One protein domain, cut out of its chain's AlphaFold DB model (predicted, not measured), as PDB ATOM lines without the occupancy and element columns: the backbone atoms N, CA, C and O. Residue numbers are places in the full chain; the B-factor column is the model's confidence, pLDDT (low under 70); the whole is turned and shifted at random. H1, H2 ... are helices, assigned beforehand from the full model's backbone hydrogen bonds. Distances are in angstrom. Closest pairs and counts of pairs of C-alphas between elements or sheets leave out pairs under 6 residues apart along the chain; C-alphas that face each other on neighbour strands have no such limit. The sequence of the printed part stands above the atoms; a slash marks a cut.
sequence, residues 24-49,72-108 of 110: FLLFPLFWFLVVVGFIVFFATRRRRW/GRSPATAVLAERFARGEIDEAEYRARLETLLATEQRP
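This is residues 24 to 49 and 72 to 108 of the 110 residues of the protein "SHOCT domain-containing protein" of Cellulomonas sp. 73-92 (UniProt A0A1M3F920). A long single helix, H1, sticks out from a small head, a helical hairpin in which H2 and H3 lie side by side. H1 stands free over its residues 24 to 49 and makes much of the length. The printed part has 63 residues with three named helices, H1, H2, H3, and no named strand: all helix. It is extended, with a radius of gyration of the C-alphas of 19.6 A and spans of 64 by 25 by 16 A.

H1, residues 24 to 49, runs 37.8 A from C-alpha 24 at (325.345, 148.940, 270.710) to C-alpha 49 at (303.848, 153.577, 301.404). H2 is residues 75 to 86, 17.0 A. H3, residues 91 to 106, is 22.6 A long and ends at C-alpha 106 at (288.181, 155.384, 318.860).

H1 is apart from H2 and from H3. H2 and H3 touch as a hairpin, at a shallow tilt of 7 degrees, opposite ways; their closest C-alphas, of Thr 77 and Leu 98, are 6.6 A apart. In H2 and H3 every O i to N i+4 pair is within hydrogen-bond range; in H1, 20 of 22.

The C-alphas farthest apart, of Phe 24 and Pro 108, are 65.1 A apart. Residues 50 to 71 are not printed; C-alphas 49 and 72 are 13.5 A apart across this cut. The H2 to H3 link is tight. Residues 44 to 49, 72 to 73 and 107 to 108 have pLDDT under 70.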
ATOM      1  N   PHE A  24     325.305 147.562 270.210       79.19
ATOM      2  CA  PHE A  24     325.345 148.940 270.710       79.19
ATOM      3  C   PHE A  24     323.968 149.482 271.083       79.19
ATOM      4  O   PHE A  24     323.884 150.355 271.932       79.19
ATOM      5  N   LEU A  25     322.894 148.979 270.471       80.06
ATOM      6  CA  LEU A  25     321.528 149.325 270.863       80.06
ATOM      7  C   LEU A  25     321.045 148.428 272.003       80.06
ATOM      8  O   LEU A  25     320.352 148.893 272.902       80.06
ATOM      9  N   LEU A  26     321.451 147.156 272.000       82.88
ATOM     10  CA  LEU A  26     321.061 146.180 273.017       82.88
ATOM     11  C   LEU A  26     321.624 146.521 274.397       82.88
ATOM     12  O   LEU A  26     320.901 146.408 275.378       82.88
ATOM     13  N   PHE A  27     322.874 146.972 274.487       87.62
ATOM     14  CA  PHE A  27     323.499 147.346 275.758       87.62
ATOM     15  C   PHE A  27     322.773 148.501 276.491       87.62
ATOM     16  O   PHE A  27     322.349 148.299 277.633       87.62
ATOM     17  N   PRO A  28     322.544 149.681 275.877       87.75
ATOM     18  CA  PRO A  28     321.787 150.760 276.500       87.75
ATOM     19  C   PRO A  28     320.308 150.411 276.660       87.75
ATOM     20  O   PRO A  28     319.720 150.825 277.652       87.75
ATOM     21  N   LEU A  29     319.703 149.628 275.757       90.31
ATOM     22  CA  LEU A  29     318.311 149.186 275.903       90.31
ATOM     23  C   LEU A  29     318.139 148.250 277.106       90.31
ATOM     24  O   LEU A  29     317.217 148.427 277.900       90.31
ATOM     25  N   PHE A  30     319.043 147.284 277.273       91.81
ATOM     26  CA  PHE A  30     319.073 146.390 278.427       91.81
ATOM     27  C   PHE A  30     319.250 147.185 279.721       91.81
ATOM     28  O   PHE A  30     318.467 147.024 280.656       91.81
ATOM     29  N   TRP A  31     320.221 148.102 279.759       92.00
ATOM     30  CA  TRP A  31     320.428 148.957 280.925       92.00
ATOM     31  C   TRP A  31     319.224 149.863 281.202       92.00
ATOM     32  O   TRP A  31     318.831 150.022 282.353       92.00
ATOM     33  N   PHE A  32     318.583 150.400 280.163       94.56
ATOM     34  CA  PHE A  32     317.367 151.199 280.293       94.56
ATOM     35  C   PHE A  32     316.240 150.390 280.936       94.56
ATOM     36  O   PHE A  32     315.621 150.869 281.880       94.56
ATOM     37  N   LEU A  33     316.014 149.144 280.506       94.19
ATOM     38  CA  LEU A  33     315.032 148.253 281.132       94.19
ATOM     39  C   LEU A  33     315.373 147.952 282.593       94.19
ATOM     40  O   LEU A  33     314.475 147.948 283.431       94.19
ATOM     41  N   VAL A  34     316.652 147.744 282.916       93.94
ATOM     42  CA  VAL A  34     317.104 147.540 284.299       93.94
ATOM     43  C   VAL A  34     316.843 148.786 285.141       93.94
ATOM     44  O   VAL A  34     316.243 148.678 286.204       93.94
ATOM     45  N   VAL A  35     317.222 149.973 284.665       92.31
ATOM     46  CA  VAL A  35     317.009 151.247 285.369       92.31
ATOM     47  C   VAL A  35     315.522 151.534 285.532       92.31
ATOM     48  O   VAL A  35     315.089 151.849 286.634       92.31
ATOM     49  N   VAL A  36     314.719 151.380 284.479       92.06
ATOM     50  CA  VAL A  36     313.260 151.549 284.534       92.06
ATOM     51  C   VAL A  36     312.646 150.530 285.481       92.06
ATOM     52  O   VAL A  36     311.835 150.907 286.318       92.06
ATOM     53  N   GLY A  37     313.054 149.265 285.415       91.69
ATOM     54  CA  GLY A  37     312.609 148.212 286.321       91.69
ATOM     55  C   GLY A  37     312.973 148.515 287.771       91.69
ATOM     56  O   GLY A  37     312.135 148.356 288.652       91.69
ATOM     57  N   PHE A  38     314.172 149.037 288.024       90.56
ATOM     58  CA  PHE A  38     314.626 149.452 289.349       90.56
ATOM     59  C   PHE A  38     313.856 150.680 289.836       90.56
ATOM     60  O   PHE A  38     313.354 150.682 290.955       90.56
ATOM     61  N   ILE A  39     313.664 151.696 288.991       86.75
ATOM     62  CA  ILE A  39     312.836 152.868 289.291       86.75
ATOM     63  C   ILE A  39     311.410 152.426 289.583       86.75
ATOM     64  O   ILE A  39     310.852 152.862 290.578       86.75
ATOM     65  N   VAL A  40     310.814 151.550 288.776       86.69
ATOM     66  CA  VAL A  40     309.466 151.018 288.993       86.69
ATOM     67  C   VAL A  40     309.428 150.176 290.258       86.69
ATOM     68  O   VAL A  40     308.493 150.323 291.028       86.69
ATOM     69  N   PHE A  41     310.425 149.349 290.549       85.25
ATOM     70  CA  PHE A  41     310.499 148.547 291.769       85.25
ATOM     71  C   PHE A  41     310.613 149.426 293.021       85.25
ATOM     72  O   PHE A  41     309.854 149.263 293.972       85.25
ATOM     73  N   PHE A  42     311.491 150.427 293.013       79.69
ATOM     74  CA  PHE A  42     311.636 151.379 294.115       79.69
ATOM     75  C   PHE A  42     310.449 152.329 294.214       79.69
ATOM     76  O   PHE A  42     310.003 152.630 295.317       79.69
ATOM     77  N   ALA A  43     309.896 152.777 293.090       74.12
ATOM     78  CA  ALA A  43     308.715 153.618 293.055       74.12
ATOM     79  C   ALA A  43     307.483 152.828 293.468       74.12
ATOM     80  O   ALA A  43     306.674 153.384 294.176       74.12
ATOM     81  N   THR A  44     307.319 151.559 293.104       69.94
ATOM     82  CA  THR A  44     306.216 150.711 293.584       69.94
ATOM     83  C   THR A  44     306.406 150.357 295.046       69.94
ATOM     84  O   THR A  44     305.439 150.411 295.798       69.94
ATOM     85  N   ARG A  45     307.643 150.114 295.501       65.69
ATOM     86  CA  ARG A  45     307.957 149.962 296.924       65.69
ATOM     87  C   ARG A  45     307.623 151.234 297.689       65.69
ATOM     88  O   ARG A  45     306.893 151.121 298.647       65.69
ATOM     89  N   ARG A  46     308.021 152.430 297.243       59.59
ATOM     90  CA  ARG A  46     307.619 153.717 297.855       59.59
ATOM     91  C   ARG A  46     306.127 154.013 297.679       59.59
ATOM     92  O   ARG A  46     305.505 154.543 298.587       59.59
ATOM     93  N   ARG A  47     305.519 153.621 296.559       53.00
ATOM     94  CA  ARG A  47     304.078 153.745 296.291       53.00
ATOM     95  C   ARG A  47     303.263 152.773 297.120       53.00
ATOM     96  O   ARG A  47     302.115 153.074 297.331       53.00
ATOM     97  N   ARG A  48     303.789 151.680 297.675       52.31
ATOM     98  CA  ARG A  48     303.054 150.927 298.713       52.31
ATOM     99  C   ARG A  48     302.954 151.708 300.029       52.31
ATOM    100  O   ARG A  48     302.042 151.463 300.802       52.31
ATOM    101  N   TRP A  49     303.836 152.686 300.238       49.78
ATOM    102  CA  TRP A  49     303.848 153.577 301.404       49.78
ATOM    103  C   TRP A  49     303.130 154.906 301.077       49.78
ATOM    104  O   TRP A  49     302.585 155.552 301.967       49.78
ATOM    105  N   GLY A  72     292.493 158.570 307.616       52.44
ATOM    106  CA  GLY A  72     293.037 157.473 308.422       52.44
ATOM    107  C   GLY A  72     294.369 157.752 309.102       52.44
ATOM    108  O   GLY A  72     294.985 156.821 309.610       52.44
ATOM    109  N   ARG A  73     294.856 159.000 309.103       59.50
ATOM    110  CA  ARG A  73     296.046 159.358 309.879       59.50
ATOM    111  C   ARG A  73     295.796 160.659 310.617       59.50
ATOM    112  O   ARG A  73     295.796 161.730 310.015       59.50
ATOM    113  N   SER A  74     295.561 160.551 311.916       72.94
ATOM    114  CA  SER A  74     295.463 161.713 312.782       72.94
ATOM    115  C   SER A  74     296.758 162.531 312.782       72.94
ATOM    116  O   SER A  74     297.848 161.993 312.550       72.94
ATOM    117  N   PRO A  75     296.688 163.839 313.078       75.94
ATOM    118  CA  PRO A  75     297.887 164.667 313.194       75.94
ATOM    119  C   PRO A  75     298.878 164.116 314.236       75.94
ATOM    120  O   PRO A  75     300.087 164.201 314.036       75.94
ATOM    121  N   ALA A  76     298.387 163.477 315.304       81.81
ATOM    122  CA  ALA A  76     299.224 162.865 316.336       81.81
ATOM    123  C   ALA A  76     300.010 161.645 315.819       81.81
ATOM    124  O   ALA A  76     301.215 161.535 316.062       81.81
ATOM    125  N   THR A  77     299.366 160.758 315.053       85.88
ATOM    126  CA  THR A  77     300.050 159.606 314.437       85.88
ATOM    127  C   THR A  77     301.047 160.036 313.356       85.88
ATOM    128  O   THR A  77     302.079 159.387 313.182       85.88
ATOM    129  N   ALA A  78     300.802 161.161 312.672       82.50
ATOM    130  CA  ALA A  78     301.730 161.723 311.690       82.50
ATOM    131  C   ALA A  78     303.054 162.195 312.320       82.50
ATOM    132  O   ALA A  78     304.121 161.839 311.820       82.50
ATOM    133  N   VAL A  79     303.000 162.920 313.443       88.25
ATOM    134  CA  VAL A  79     304.204 163.370 314.170       88.25
ATOM    135  C   VAL A  79     305.007 162.180 314.706       88.25
ATOM    136  O   VAL A  79     306.237 162.185 314.656       88.25
ATOM    137  N   LEU A  80     304.324 161.136 315.189       89.44
ATOM    138  CA  LEU A  80     304.978 159.920 315.676       89.44
ATOM    139  C   LEU A  80     305.726 159.185 314.550       89.44
ATOM    140  O   LEU A  80     306.879 158.789 314.727       89.44
ATOM    141  N   ALA A  81     305.094 159.045 313.380       87.12
ATOM    142  CA  ALA A  81     305.701 158.412 312.211       87.12
ATOM    143  C   ALA A  81     306.919 159.191 311.689       87.12
ATOM    144  O   ALA A  81     307.895 158.588 311.245       87.12
ATOM    145  N   GLU A  82     306.888 160.522 311.769       85.00
ATOM    146  CA  GLU A  82     308.015 161.360 311.367       85.00
ATOM    147  C   GLU A  82     309.240 161.148 312.268       85.00
ATOM    148  O   GLU A  82     310.350 160.984 311.766       85.00
ATOM    149  N   ARG A  83     309.046 161.062 313.590       87.69
ATOM    150  CA  ARG A  83     310.142 160.805 314.543       87.69
ATOM    151  C   ARG A  83     310.762 159.419 314.375       87.69
ATOM    152  O   ARG A  83     311.982 159.291 314.437       87.69
ATOM    153  N   PHE A  84     309.942 158.406 314.093       86.75
ATOM    154  CA  PHE A  84     310.430 157.071 313.742       86.75
ATOM    155  C   PHE A  84     311.259 157.097 312.448       86.75
ATOM    156  O   PHE A  84     312.341 156.522 312.389       86.75
ATOM    157  N   ALA A  85     310.810 157.834 311.426       88.19
ATOM    158  CA  ALA A  85     311.551 157.972 310.171       88.19
ATOM    159  C   ALA A  85     312.897 158.701 310.336       88.19
ATOM    160  O   ALA A  85     313.841 158.408 309.603       88.19
ATOM    161  N   ARG A  86     312.996 159.632 311.295       85.62
ATOM    162  CA  ARG A  86     314.260 160.286 311.671       85.62
ATOM    163  C   ARG A  86     315.156 159.427 312.572       85.62
ATOM    164  O   ARG A  86     316.306 159.799 312.778       85.62
ATOM    165  N   GLY A  87     314.655 158.305 313.093       88.69
ATOM    166  CA  GLY A  87     315.384 157.437 314.022       88.69
ATOM    167  C   GLY A  87     315.482 157.983 315.450       88.69
ATOM    168  O   GLY A  87     316.318 157.524 316.219       88.69
ATOM    169  N   GLU A  88     314.648 158.960 315.818       89.94
ATOM    170  CA  GLU A  88     314.593 159.512 317.183       89.94
ATOM    171  C   GLU A  88     313.860 158.574 318.165       89.94
ATOM    172  O   GLU A  88     313.946 158.759 319.375       89.94
ATOM    173  N   ILE A  89     313.099 157.605 317.645       88.19
ATOM    174  CA  ILE A  89     312.238 156.681 318.395       88.19
ATOM    175  C   ILE A  89     312.423 155.272 317.827       88.19
ATOM    176  O   ILE A  89     312.473 155.104 316.607       88.19
ATOM    177  N   ASP A  90     312.469 154.272 318.705       89.81
ATOM    178  CA  ASP A  90     312.596 152.863 318.326       89.81
ATOM    179  C   ASP A  90     311.238 152.219 317.962       89.81
ATOM    180  O   ASP A  90     310.155 152.729 318.267       89.81
ATOM    181  N   GLU A  91     311.271 151.059 317.310       85.69
ATOM    182  CA  GLU A  91     310.090 150.346 316.818       85.69
ATOM    183  C   GLU A  91     309.122 149.940 317.943       85.69
ATOM    184  O   GLU A  91     307.902 150.069 317.792       85.69
ATOM    185  N   ALA A  92     309.649 149.478 319.082       89.75
ATOM    186  CA  ALA A  92     308.832 149.076 320.228       89.75
ATOM    187  C   ALA A  92     308.022 150.256 320.796       89.75
ATOM    188  O   ALA A  92     306.836 150.127 321.110       89.75
ATOM    189  N   GLU A  93     308.643 151.431 320.862       89.88
ATOM    190  CA  GLU A  93     308.038 152.657 321.377       89.88
ATOM    191  C   GLU A  93     307.018 153.250 320.392       89.88
ATOM    192  O   GLU A  93     305.953 153.719 320.806       89.88
ATOM    193  N   TYR A  94     307.295 153.168 319.085       90.31
ATOM    194  CA  TYR A  94     306.335 153.521 318.037       90.31
ATOM    195  C   TYR A  94     305.044 152.699 318.159       90.31
ATOM    196  O   TYR A  94     303.953 153.273 318.161       90.31
ATOM    197  N   ARG A  95     305.152 151.371 318.313       87.44
ATOM    198  CA  ARG A  95     303.980 150.486 318.426       87.44
ATOM    199  C   ARG A  95     303.131 150.799 319.657       87.44
ATOM    200  O   ARG A  95     301.930 151.009 319.514       87.44
ATOM    201  N   ALA A  96     303.754 150.931 320.828       91.56
ATOM    202  CA  ALA A  96     303.035 151.223 322.071       91.56
ATOM    203  C   ALA A  96     302.271 152.563 322.012       91.56
ATOM    204  O   ALA A  96     301.124 152.680 322.458       91.56
ATOM    205  N   ARG A  97     302.884 153.598 321.420       89.06
ATOM    206  CA  ARG A  97     302.250 154.918 321.270       89.06
ATOM    207  C   ARG A  97     301.171 154.942 320.194       89.06
ATOM    208  O   ARG A  97     300.174 155.636 320.369       89.06
ATOM    209  N   LEU A  98     301.344 154.184 319.113       90.75
ATOM    210  CA  LEU A  98     300.331 154.053 318.071       90.75
ATOM    211  C   LEU A  98     299.048 153.428 318.631       90.75
ATOM    212  O   LEU A  98     297.968 153.963 318.402       90.75
ATOM    213  N   GLU A  99     299.167 152.359 319.418       90.50
ATOM    214  CA  GLU A  99     298.021 151.706 320.067       90.50
ATOM    215  C   GLU A  99     297.274 152.659 321.005       90.50
ATOM    216  O   GLU A  99     296.046 152.728 320.979       90.50
ATOM    217  N   THR A 100     298.012 153.467 321.772       90.44
ATOM    218  CA  THR A 100     297.423 154.466 322.678       90.44
ATOM    219  C   THR A 100     296.637 155.539 321.916       90.44
ATOM    220  O   THR A 100     295.524 155.903 322.312       90.44
ATOM    221  N   LEU A 101     297.197 156.050 320.813       88.31
ATOM    222  CA  LEU A 101     296.545 157.066 319.984       88.31
ATOM    223  C   LEU A 101     295.287 156.518 319.311       88.31
ATOM    224  O   LEU A 101     294.241 157.159 319.375       88.31
ATOM    225  N   LEU A 102     295.359 155.307 318.757       86.31
ATOM    226  CA  LEU A 102     294.209 154.649 318.140       86.31
ATOM    227  C   LEU A 102     293.097 154.379 319.164       86.31
ATOM    228  O   LEU A 102     291.937 154.678 318.896       86.31
ATOM    229  N   ALA A 103     293.439 153.908 320.368       87.31
ATOM    230  CA  ALA A 103     292.469 153.704 321.446       87.31
ATOM    231  C   ALA A 103     291.798 155.016 321.896       87.31
ATOM    232  O   ALA A 103     290.608 155.037 322.214       87.31
ATOM    233  N   THR A 104     292.548 156.124 321.901       84.44
ATOM    234  CA  THR A 104     292.029 157.455 322.257       84.44
ATOM    235  C   THR A 104     291.122 158.018 321.164       84.44
ATOM    236  O   THR A 104     290.083 158.588 321.478       84.44
ATOM    237  N   GLU A 105     291.479 157.824 319.892       78.06
ATOM    238  CA  GLU A 105     290.714 158.262 318.713       78.06
ATOM    239  C   GLU A 105     289.460 157.440 318.436       78.06
ATOM    240  O   GLU A 105     288.574 157.908 317.727       78.06
ATOM    241  N   GLN A 106     289.363 156.234 318.987       73.75
ATOM    242  CA  GLN A 106     288.181 155.384 318.860       73.75
ATOM    243  C   GLN A 106     287.097 155.719 319.901       73.75
ATOM    244  O   GLN A 106     285.927 155.401 319.711       73.75
ATOM    245  N   ARG A 107     287.472 156.412 320.983       69.50
ATOM    246  CA  ARG A 107     286.589 156.878 322.064       69.50
ATOM    247  C   ARG A 107     285.711 158.130 321.800       69.50
ATOM    248  O   ARG A 107     284.716 158.260 322.504       69.50
ATOM    249  N   PRO A 108     285.995 159.060 320.865       58.00
ATOM    250  CA  PRO A 108     285.308 160.345 320.736       58.00
ATOM    251  C   PRO A 108     284.128 160.323 319.739       58.00
ATOM    252  O   PRO A 108     283.879 161.316 319.066       58.00
TER     253      PRO A 108